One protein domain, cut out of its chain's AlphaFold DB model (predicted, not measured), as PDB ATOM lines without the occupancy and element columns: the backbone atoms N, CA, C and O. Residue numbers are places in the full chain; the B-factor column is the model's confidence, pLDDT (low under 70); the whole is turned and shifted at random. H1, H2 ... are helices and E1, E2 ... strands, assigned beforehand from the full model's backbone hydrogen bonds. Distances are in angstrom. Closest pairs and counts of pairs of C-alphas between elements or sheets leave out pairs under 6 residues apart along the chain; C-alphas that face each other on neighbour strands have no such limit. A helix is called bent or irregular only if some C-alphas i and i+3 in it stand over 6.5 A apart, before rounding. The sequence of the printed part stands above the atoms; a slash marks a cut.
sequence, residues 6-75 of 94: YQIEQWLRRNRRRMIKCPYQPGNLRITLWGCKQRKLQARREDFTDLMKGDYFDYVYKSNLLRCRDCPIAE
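Overview. This is residues 6 to 75 of the 94 residues of an uncharacterized protein of Syntrophaceae bacterium PtaU1.Bin231 (UniProt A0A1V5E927). The model is a wide, loose U: H2 lies along the longest axis as the floor, H1 stands at one end with residues 6 to 14 sticking out free, and H3 stands at the other. A small hairpin, E1 and E2, sits between H1 and H2, and residues 67 to 75 fold back alongside H2. The printed part has 70 residues, mostly helix in class, with named elements in the order H1, E1, E2, H2, H3 and a two-strand antiparallel sheet, E1 - E2. It is loose, with a radius of gyration of the C-alphas of 14.0 A, and elongated, spanning 41 by 26 by 18 A.

Arrangement. Start with H1, residues 6 to 18, which is irregular: C-alphas 14 and 17 are 7.8 A apart. A tight link leads to E1, residues 19 to 21, whose antiparallel neighbour is E2, residues 30 to 32; in this hairpin N 20 and O 31 are 2.7 A apart, within hydrogen-bond range. Next comes H2, residues 33 to 43, about perpendicular to H1 at 84 degrees and close but not clearly touching it, the closest C-alphas being Arg 18 and Leu 33, 6.9 A apart. H3, residues 56 to 66, touches H2, closest at the C-alphas of Ala 43 and Leu 65, 5.1 A apart. They run opposite ways at a steep tilt of 69 degrees, only just short of about perpendicular. H1 and H3 are apart. Every O i to N i+4 pair is within hydrogen-bond range in H2 and H3, and 7 of 9 in H1.

Along the chain. Find C-alpha 6 at (12.989, -62.346, 26.788); from there H1 runs 19.3 A to C-alpha 18. E1 and E2 are each 7.0 A long, and H2 and H3 each 15.3 A. H3 ends at C-alpha 66, (19.235, -35.688, 5.829).

Size, cuts and confidence. The C-alphas of Tyr 6 and Thr 49 are the two farthest apart, 43.3 A. The printed part has no cut; the link from H2 to H3, residues 44 to 55, is long. The mean pLDDT of the printed part is 92.1, and no printed residue is under 70.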
ATOM      1  N   TYR A   6      12.745 -61.016  27.354       94.75
ATOM      2  CA  TYR A   6      12.989 -62.346  26.788       94.75
ATOM      3  C   TYR A   6      12.481 -62.479  25.342       94.75
ATOM      4  O   TYR A   6      13.172 -63.010  24.470       94.75
ATOM      5  N   GLN A   7      11.278 -61.974  25.043       95.06
ATOM      6  CA  GLN A   7      10.733 -62.007  23.681       95.06
ATOM      7  C   GLN A   7      11.567 -61.155  22.713       95.06
ATOM      8  O   GLN A   7      11.781 -61.563  21.566       95.06
ATOM      9  N   ILE A   8      12.068 -60.006  23.175       90.88
ATOM     10  CA  ILE A   8      12.961 -59.132  22.406       90.88
ATOM     11  C   ILE A   8      14.281 -59.853  22.111       90.88
ATOM     12  O   ILE A   8      14.700 -59.913  20.954       90.88
ATOM     13  N   GLU A   9      14.910 -60.470  23.111       92.44
ATOM     14  CA  GLU A   9      16.161 -61.212  22.940       92.44
ATOM     15  C   GLU A   9      16.019 -62.386  21.969       92.44
ATOM     16  O   GLU A   9      16.844 -62.567  21.066       92.44
ATOM     17  N   GLN A  10      14.938 -63.163  22.096       94.94
ATOM     18  CA  GLN A  10      14.645 -64.267  21.185       94.94
ATOM     19  C   GLN A  10      14.460 -63.774  19.746       94.94
ATOM     20  O   GLN A  10      14.968 -64.387  18.797       94.94
ATOM     21  N   TRP A  11      13.769 -62.647  19.564       91.38
ATOM     22  CA  TRP A  11      13.615 -62.030  18.251       91.38
ATOM     23  C   TRP A  11      14.961 -61.556  17.689       91.38
ATOM     24  O   TRP A  11      15.285 -61.867  16.537       91.38
ATOM     25  N   LEU A  12      15.778 -60.875  18.500       89.44
ATOM     26  CA  LEU A  12      17.106 -60.396  18.110       89.44
ATOM     27  C   LEU A  12      18.021 -61.555  17.716       89.44
ATOM     28  O   LEU A  12      18.703 -61.470  16.693       89.44
ATOM     29  N   ARG A  13      18.005 -62.666  18.463       91.25
ATOM     30  CA  ARG A  13      18.805 -63.863  18.158       91.25
ATOM     31  C   ARG A  13      18.448 -64.447  16.793       91.25
ATOM     32  O   ARG A  13      19.347 -64.750  16.009       91.25
ATOM     33  N   ARG A  14      17.151 -64.556  16.485       92.75
ATOM     34  CA  ARG A  14      16.647 -65.108  15.211       92.75
ATOM     35  C   ARG A  14      16.883 -64.171  14.023       92.75
ATOM     36  O   ARG A  14      17.169 -64.637  12.923       92.75
ATOM     37  N   ASN A  15      16.819 -62.856  14.236       90.31
ATOM     38  CA  ASN A  15      16.872 -61.862  13.159       90.31
ATOM     39  C   ASN A  15      18.232 -61.171  13.000       90.31
ATOM     40  O   ASN A  15      18.409 -60.399  12.057       90.31
ATOM     41  N   ARG A  16      19.224 -61.476  13.851       87.44
ATOM     42  CA  ARG A  16      20.546 -60.820  13.879       87.44
ATOM     43  C   ARG A  16      21.209 -60.700  12.506       87.44
ATOM     44  O   ARG A  16      21.844 -59.689  12.229       87.44
ATOM     45  N   ARG A  17      21.065 -61.721  11.652       86.06
ATOM     46  CA  ARG A  17      21.661 -61.776  10.300       86.06
ATOM     47  C   ARG A  17      21.029 -60.795   9.304       86.06
ATOM     48  O   ARG A  17      21.655 -60.480   8.302       86.06
ATOM     49  N   ARG A  18      19.804 -60.331   9.568       86.81
ATOM     50  CA  ARG A  18      19.066 -59.355   8.744       86.81
ATOM     51  C   ARG A  18      19.318 -57.910   9.185       86.81
ATOM     52  O   ARG A  18      18.826 -56.979   8.547       86.81
ATOM     53  N   MET A  19      20.046 -57.730  10.286       90.62
ATOM     54  CA  MET A  19      20.418 -56.425  10.812       90.62
ATOM     55  C   MET A  19      21.808 -56.029  10.315       90.62
ATOM     56  O   MET A  19      22.734 -56.838  10.325       90.62
ATOM     57  N   ILE A  20      21.959 -54.770   9.925       91.00
ATOM     58  CA  ILE A  20      23.209 -54.159   9.484       91.00
ATOM     59  C   ILE A  20      23.752 -53.222  10.565       91.00
ATOM     60  O   ILE A  20      23.001 -52.665  11.373       91.00
ATOM     61  N   LYS A  21      25.074 -53.041  10.564       91.12
ATOM     62  CA  LYS A  21      25.721 -51.929  11.261       91.12
ATOM     63  C   LYS A  21      25.726 -50.740  10.304       91.12
ATOM     64  O   LYS A  21      26.354 -50.821   9.254       91.12
ATOM     65  N   CYS A  22      24.992 -49.685  10.638       91.00
ATOM     66  CA  CYS A  22      24.947 -48.461   9.844       91.00
ATOM     67  C   CYS A  22      25.785 -47.385  10.553       91.00
ATOM     68  O   CYS A  22      25.512 -47.126  11.725       91.00
ATOM     69  N   PRO A  23      26.759 -46.740   9.883       91.19
ATOM     70  CA  PRO A  23      27.575 -45.688  10.498       91.19
ATOM     71  C   PRO A  23      26.759 -44.438  10.860       91.19
ATOM     72  O   PRO A  23      27.177 -43.649  11.696       91.19
ATOM     73  N   TYR A  24      25.583 -44.264  10.252       90.44
ATOM     74  CA  TYR A  24      24.692 -43.133  10.510       90.44
ATOM     75  C   TYR A  24      23.627 -43.430  11.568       90.44
ATOM     76  O   TYR A  24      22.767 -42.587  11.802       90.44
ATOM     77  N   GLN A  25      23.648 -44.621  12.181       89.81
ATOM     78  CA  GLN A  25      22.723 -44.941  13.258       89.81
ATOM     79  C   GLN A  25      23.288 -44.442  14.599       89.81
ATOM     80  O   GLN A  25      24.372 -44.881  14.999       89.81
ATOM     81  N   PRO A  26      22.565 -43.566  15.322       85.44
ATOM     82  CA  PRO A  26      22.994 -43.087  16.630       85.44
ATOM     83  C   PRO A  26      23.201 -44.235  17.626       85.44
ATOM     84  O   PRO A  26      22.516 -45.260  17.565       85.44
ATOM     85  N   GLY A  27      24.158 -44.070  18.542       87.44
ATOM     86  CA  GLY A  27      24.405 -45.029  19.625       87.44
ATOM     87  C   GLY A  27      24.901 -46.406  19.171       87.44
ATOM     88  O   GLY A  27      24.756 -47.372  19.913       87.44
ATOM     89  N   ASN A  28      25.448 -46.527  17.951       83.12
ATOM     90  CA  ASN A  28      25.921 -47.800  17.384       83.12
ATOM     91  C   ASN A  28      24.824 -48.887  17.344       83.12
ATOM     92  O   ASN A  28      25.095 -50.094  17.397       83.12
ATOM     93  N   LEU A  29      23.560 -48.457  17.261       88.31
ATOM     94  CA  LEU A  29      22.431 -49.370  17.180       88.31
ATOM     95  C   LEU A  29      22.434 -50.097  15.831       88.31
ATOM     96  O   LEU A  29      22.942 -49.624  14.811       88.31
ATOM     97  N   ARG A  30      21.830 -51.281  15.815       90.31
ATOM     98  CA  ARG A  30      21.630 -52.043  14.582       90.31
ATOM     99  C   ARG A  30      20.269 -51.724  13.988       90.31
ATOM    100  O   ARG A  30      19.298 -51.538  14.712       90.31
ATOM    101  N   ILE A  31      20.188 -51.733  12.664       92.25
ATOM    102  CA  ILE A  31      18.943 -51.520  11.921       92.25
ATOM    103  C   ILE A  31      18.784 -52.621  10.880       92.25
ATOM    104  O   ILE A  31      19.770 -53.184  10.419       92.25
ATOM    105  N   THR A  32      17.562 -52.982  10.510       91.94
ATOM    106  CA  THR A  32      17.354 -53.886   9.371       91.94
ATOM    107  C   THR A  32      17.641 -53.154   8.058       91.94
ATOM    108  O   THR A  32      17.479 -51.936   7.976       91.94
ATOM    109  N   LEU A  33      18.023 -53.879   7.000       90.38
ATOM    110  CA  LEU A  33      18.166 -53.262   5.671       90.38
ATOM    111  C   LEU A  33      16.848 -52.616   5.211       90.38
ATOM    112  O   LEU A  33      16.851 -51.534   4.635       90.38
ATOM    113  N   TRP A  34      15.712 -53.241   5.533       91.56
ATOM    114  CA  TRP A  34      14.393 -52.668   5.272       91.56
ATOM    115  C   TRP A  34      14.181 -51.342   6.017       91.56
ATOM    116  O   TRP A  34      13.804 -50.357   5.391       91.56
ATOM    117  N   GLY A  35      14.507 -51.271   7.313       93.44
ATOM    118  CA  GLY A  35      14.429 -50.023   8.077       93.44
ATOM    119  C   GLY A  35      15.347 -48.930   7.518       93.44
ATOM    120  O   GLY A  35      14.958 -47.769   7.458       93.44
ATOM    121  N   CYS A  36      16.537 -49.296   7.032       94.31
ATOM    122  CA  CYS A  36      17.434 -48.368   6.338       94.31
ATOM    123  C   CYS A  36      16.796 -47.799   5.055       94.31
ATOM    124  O   CYS A  36      16.825 -46.585   4.850       94.31
ATOM    125  N   LYS A  37      16.143 -48.643   4.244       94.50
ATOM    126  CA  LYS A  37      15.388 -48.207   3.055       94.50
ATOM    127  C   LYS A  37      14.231 -47.272   3.411       94.50
ATOM    128  O   LYS A  37      14.064 -46.251   2.752       94.50
ATOM    129  N   GLN A  38      13.480 -47.573   4.474       95.56
ATOM    130  CA  GLN A  38      12.401 -46.697   4.946       95.56
ATOM    131  C   GLN A  38      12.928 -45.325   5.385       95.56
ATOM    132  O   GLN A  38      12.342 -44.309   5.027       95.56
ATOM    133  N   ARG A  39      14.078 -45.268   6.072       95.69
ATOM    134  CA  ARG A  39      14.719 -43.989   6.426       95.69
ATOM    135  C   ARG A  39      15.103 -43.168   5.197       95.69
ATOM    136  O   ARG A  39      14.890 -41.963   5.204       95.69
ATOM    137  N   LYS A  40      15.639 -43.794   4.144       96.00
ATOM    138  CA  LYS A  40      15.940 -43.101   2.878       96.00
ATOM    139  C   LYS A  40      14.674 -42.579   2.199       96.00
ATOM    140  O   LYS A  40      14.657 -41.442   1.741       96.00
ATOM    141  N   LEU A  41      13.617 -43.391   2.156       96.31
ATOM    142  CA  LEU A  41      12.332 -42.979   1.593       96.31
ATOM    143  C   LEU A  41      11.756 -41.776   2.347       96.31
ATOM    144  O   LEU A  41      11.342 -40.815   1.708       96.31
ATOM    145  N   GLN A  42      11.783 -41.809   3.682       96.81
ATOM    146  CA  GLN A  42      11.334 -40.688   4.503       96.81
ATOM    147  C   GLN A  42      12.196 -39.450   4.260       96.81
ATOM    148  O   GLN A  42      11.666 -38.387   3.973       96.81
ATOM    149  N   ALA A  43      13.522 -39.599   4.256       96.44
ATOM    150  CA  ALA A  43      14.435 -38.497   3.983       96.44
ATOM    151  C   ALA A  43      14.210 -37.843   2.610       96.44
ATOM    152  O   ALA A  43      14.498 -36.671   2.446       96.44
ATOM    153  N   ARG A  44      13.692 -38.558   1.609       95.81
ATOM    154  CA  ARG A  44      13.344 -37.959   0.308       95.81
ATOM    155  C   ARG A  44      12.026 -37.180   0.311       95.81
ATOM    156  O   ARG A  44      11.772 -36.457  -0.643       95.81
ATOM    157  N   ARG A  45      11.187 -37.369   1.331       95.69
ATOM    158  CA  ARG A  45       9.894 -36.686   1.495       95.69
ATOM    159  C   ARG A  45       9.979 -35.474   2.414       95.69
ATOM    160  O   ARG A  45       9.133 -34.597   2.310       95.69
ATOM    161  N   GLU A  46      10.956 -35.457   3.315       95.19
ATOM    162  CA  GLU A  46      11.160 -34.345   4.236       95.19
ATOM    163  C   GLU A  46      11.647 -33.082   3.523       95.19
ATOM    164  O   GLU A  46      12.465 -33.139   2.601       95.19
ATOM    165  N   ASP A  47      11.182 -31.935   4.015       93.06
ATOM    166  CA  ASP A  47      11.708 -30.627   3.646       93.06
ATOM    167  C   ASP A  47      12.892 -30.261   4.555       93.06
ATOM    168  O   ASP A  47      12.771 -30.183   5.782       93.06
ATOM    169  N   PHE A  48      14.047 -30.029   3.933       93.56
ATOM    170  CA  PHE A  48      15.285 -29.630   4.607       93.56
ATOM    171  C   PHE A  48      15.698 -28.188   4.304       93.56
ATOM    172  O   PHE A  48      16.823 -27.813   4.630       93.56
ATOM    173  N   THR A  49      14.828 -27.393   3.673       93.62
ATOM    174  CA  THR A  49      15.098 -25.982   3.348       93.62
ATOM    175  C   THR A  49      15.413 -25.182   4.608       93.62
ATOM    176  O   THR A  49      16.337 -24.375   4.615       93.62
ATOM    177  N   ASP A  50      14.692 -25.472   5.692       92.44
ATOM    178  CA  ASP A  50      14.968 -24.940   7.020       92.44
ATOM    179  C   ASP A  50      15.043 -26.078   8.051       92.44
ATOM    180  O   ASP A  50      14.034 -26.642   8.499       92.44
ATOM    181  N   LEU A  51      16.279 -26.432   8.412       90.50
ATOM    182  CA  LEU A  51      16.581 -27.433   9.436       90.50
ATOM    183  C   LEU A  51      16.297 -26.938  10.857       90.50
ATOM    184  O   LEU A  51      16.098 -27.771  11.739       90.50
ATOM    185  N   MET A  52      16.298 -25.622  11.078       90.50
ATOM    186  CA  MET A  52      16.084 -25.011  12.392       90.50
ATOM    187  C   MET A  52      14.604 -24.751  12.669       90.50
ATOM    188  O   MET A  52      14.229 -24.484  13.807       90.50
ATOM    189  N   LYS A  53      13.748 -24.864  11.647       91.44
ATOM    190  CA  LYS A  53      12.297 -24.828  11.810       91.44
ATOM    191  C   LYS A  53      11.813 -26.000  12.661       91.44
ATOM    192  O   LYS A  53      11.819 -27.148  12.195       91.44
ATOM    193  N   GLY A  54      11.300 -25.666  13.842       92.56
ATOM    194  CA  GLY A  54      10.745 -26.602  14.813       92.56
ATOM    195  C   GLY A  54      11.460 -26.500  16.154       92.56
ATOM    196  O   GLY A  54      12.110 -25.496  16.448       92.56
ATOM    197  N   ASP A  55      11.325 -27.538  16.968       95.69
ATOM    198  CA  ASP A  55      12.057 -27.658  18.223       95.69
ATOM    199  C   ASP A  55      13.392 -28.418  18.061       95.69
ATOM    200  O   ASP A  55      13.834 -28.784  16.966       95.69
ATOM    201  N   TYR A  56      14.074 -28.658  19.183       93.88
ATOM    202  CA  TYR A  56      15.312 -29.435  19.199       93.88
ATOM    203  C   TYR A  56      15.128 -30.863  18.655       93.88
ATOM    204  O   TYR A  56      16.021 -31.388  17.984       93.88
ATOM    205  N   PHE A  57      13.991 -31.508  18.924       93.44
ATOM    206  CA  PHE A  57      13.717 -32.859  18.444       93.44
ATOM    207  C   PHE A  57      13.470 -32.875  16.937       93.44
ATOM    208  O   PHE A  57      13.977 -33.781  16.271       93.44
ATOM    209  N   ASP A  58      12.798 -31.862  16.391       94.44
ATOM    210  CA  ASP A  58      12.646 -31.674  14.947       94.44
ATOM    211  C   ASP A  58      14.010 -31.535  14.267       94.44
ATOM    212  O   ASP A  58      14.295 -32.221  13.280       94.44
ATOM    213  N   TYR A  59      14.897 -30.713  14.834       94.38
ATOM    214  CA  TYR A  59      16.262 -30.562  14.336       94.38
ATOM    215  C   TYR A  59      17.029 -31.893  14.365       94.38
ATOM    216  O   TYR A  59      17.631 -32.300  13.364       94.38
ATOM    217  N   VAL A  60      17.000 -32.621  15.488       92.44
ATOM    218  CA  VAL A  60      17.676 -33.925  15.618       92.44
ATOM    219  C   VAL A  60      17.091 -34.947  14.642       92.44
ATOM    220  O   VAL A  60      17.835 -35.719  14.030       92.44
ATOM    221  N   TYR A  61      15.774 -34.963  14.458       92.44
ATOM    222  CA  TYR A  61      15.102 -35.845  13.512       92.44
ATOM    223  C   TYR A  61      15.528 -35.549  12.069       92.44
ATOM    224  O   TYR A  61      16.058 -36.436  11.386       92.44
ATOM    225  N   LYS A  62      15.374 -34.294  11.628       94.88
ATOM    226  CA  LYS A  62      15.699 -33.854  10.266       94.88
ATOM    227  C   LYS A  62      17.182 -34.020   9.959       94.88
ATOM    228  O   LYS A  62      17.528 -34.601   8.933       94.88
ATOM    229  N   SER A  63      18.072 -33.605  10.861       92.88
ATOM    230  CA  SER A  63      19.527 -33.741  10.673       92.88
ATOM    231  C   SER A  63      19.967 -35.204  10.527       92.88
ATOM    232  O   SER A  63      20.819 -35.524   9.691       92.88
ATOM    233  N   ASN A  64      19.353 -36.127  11.276       92.19
ATOM    234  CA  ASN A  64      19.628 -37.559  11.152       92.19
ATOM    235  C   ASN A  64      19.024 -38.189   9.886       92.19
ATOM    236  O   ASN A  64      19.573 -39.171   9.369       92.19
ATOM    237  N   LEU A  65      17.898 -37.672   9.387       94.31
ATOM    238  CA  LEU A  65      17.315 -38.116   8.122       94.31
ATOM    239  C   LEU A  65      18.047 -37.562   6.907       94.31
ATOM    240  O   LEU A  65      18.227 -38.308   5.949       94.31
ATOM    241  N   LEU A  66      18.536 -36.323   6.948       95.25
ATOM    242  CA  LEU A  66      19.235 -35.688   5.829       95.25
ATOM    243  C   LEU A  66      20.409 -36.547   5.331       95.25
ATOM    244  O   LEU A  66      20.548 -36.779   4.131       95.25
ATOM    245  N   ARG A  67      21.176 -37.148   6.253       93.25
ATOM    246  CA  ARG A  67      22.263 -38.105   5.943       93.25
ATOM    247  C   ARG A  67      21.796 -39.331   5.148       93.25
ATOM    248  O   ARG A  67      22.591 -39.990   4.485       93.25
ATOM    249  N   CYS A  68      20.517 -39.678   5.256       94.94
ATOM    250  CA  CYS A  68      19.915 -40.842   4.618       94.94
ATOM    251  C   CYS A  68      19.356 -40.548   3.216       94.94
ATOM    252  O   CYS A  68      19.129 -41.511   2.483       94.94
ATOM    253  N   ARG A  69      19.150 -39.276   2.828       94.88
ATOM    254  CA  ARG A  69      18.472 -38.880   1.573       94.88
ATOM    255  C   ARG A  69      19.112 -39.508   0.331       94.88
ATOM    256  O   ARG A  69      18.430 -40.140  -0.481       94.88
ATOM    257  N   ASP A  70      20.438 -39.430   0.274       92.75
ATOM    258  CA  ASP A  70      21.265 -39.901  -0.844       92.75
ATOM    259  C   ASP A  70      22.171 -41.076  -0.437       92.75
ATOM    260  O   ASP A  70      23.153 -41.405  -1.094       92.75
ATOM    261  N   CYS A  71      21.824 -41.754   0.661       92.81
ATOM    262  CA  CYS A  71      22.655 -42.805   1.235       92.81
ATOM    263  C   CYS A  71      22.750 -44.043   0.310       92.81
ATOM    264  O   CYS A  71      21.709 -44.587  -0.096       92.81
ATOM    265  N   PRO A  72      23.971 -44.543   0.021       91.12
ATOM    266  CA  PRO A  72      24.180 -45.718  -0.829       91.12
ATOM    267  C   PRO A  72      23.895 -47.040  -0.103       91.12
ATOM    268  O   PRO A  72      23.579 -48.040  -0.738       91.12
ATOM    269  N   ILE A  73      23.944 -47.062   1.237       90.38
ATOM    270  CA  ILE A  73      23.714 -48.280   2.038       90.38
ATOM    271  C   ILE A  73      22.307 -48.840   1.800       90.38
ATOM    272  O   ILE A  73      22.118 -50.053   1.776       90.38
ATOM    273  N   ALA A  74      21.320 -47.964   1.599       87.00
ATOM    274  CA  ALA A  74      19.947 -48.370   1.319       87.00
ATOM    275  C   ALA A  74      19.792 -49.059  -0.051       87.00
ATOM    276  O   ALA A  74      18.883 -49.873  -0.212       87.00
ATOM    277  N   GLU A  75      20.680 -48.760  -1.005       83.00
ATOM    278  CA  GLU A  75      20.695 -49.360  -2.349       83.00
ATOM    279  C   GLU A  75      21.537 -50.629  -2.419       83.00
ATOM    280  O   GLU A  75      21.414 -51.395  -3.373       83.00
TER     281      GLU A  75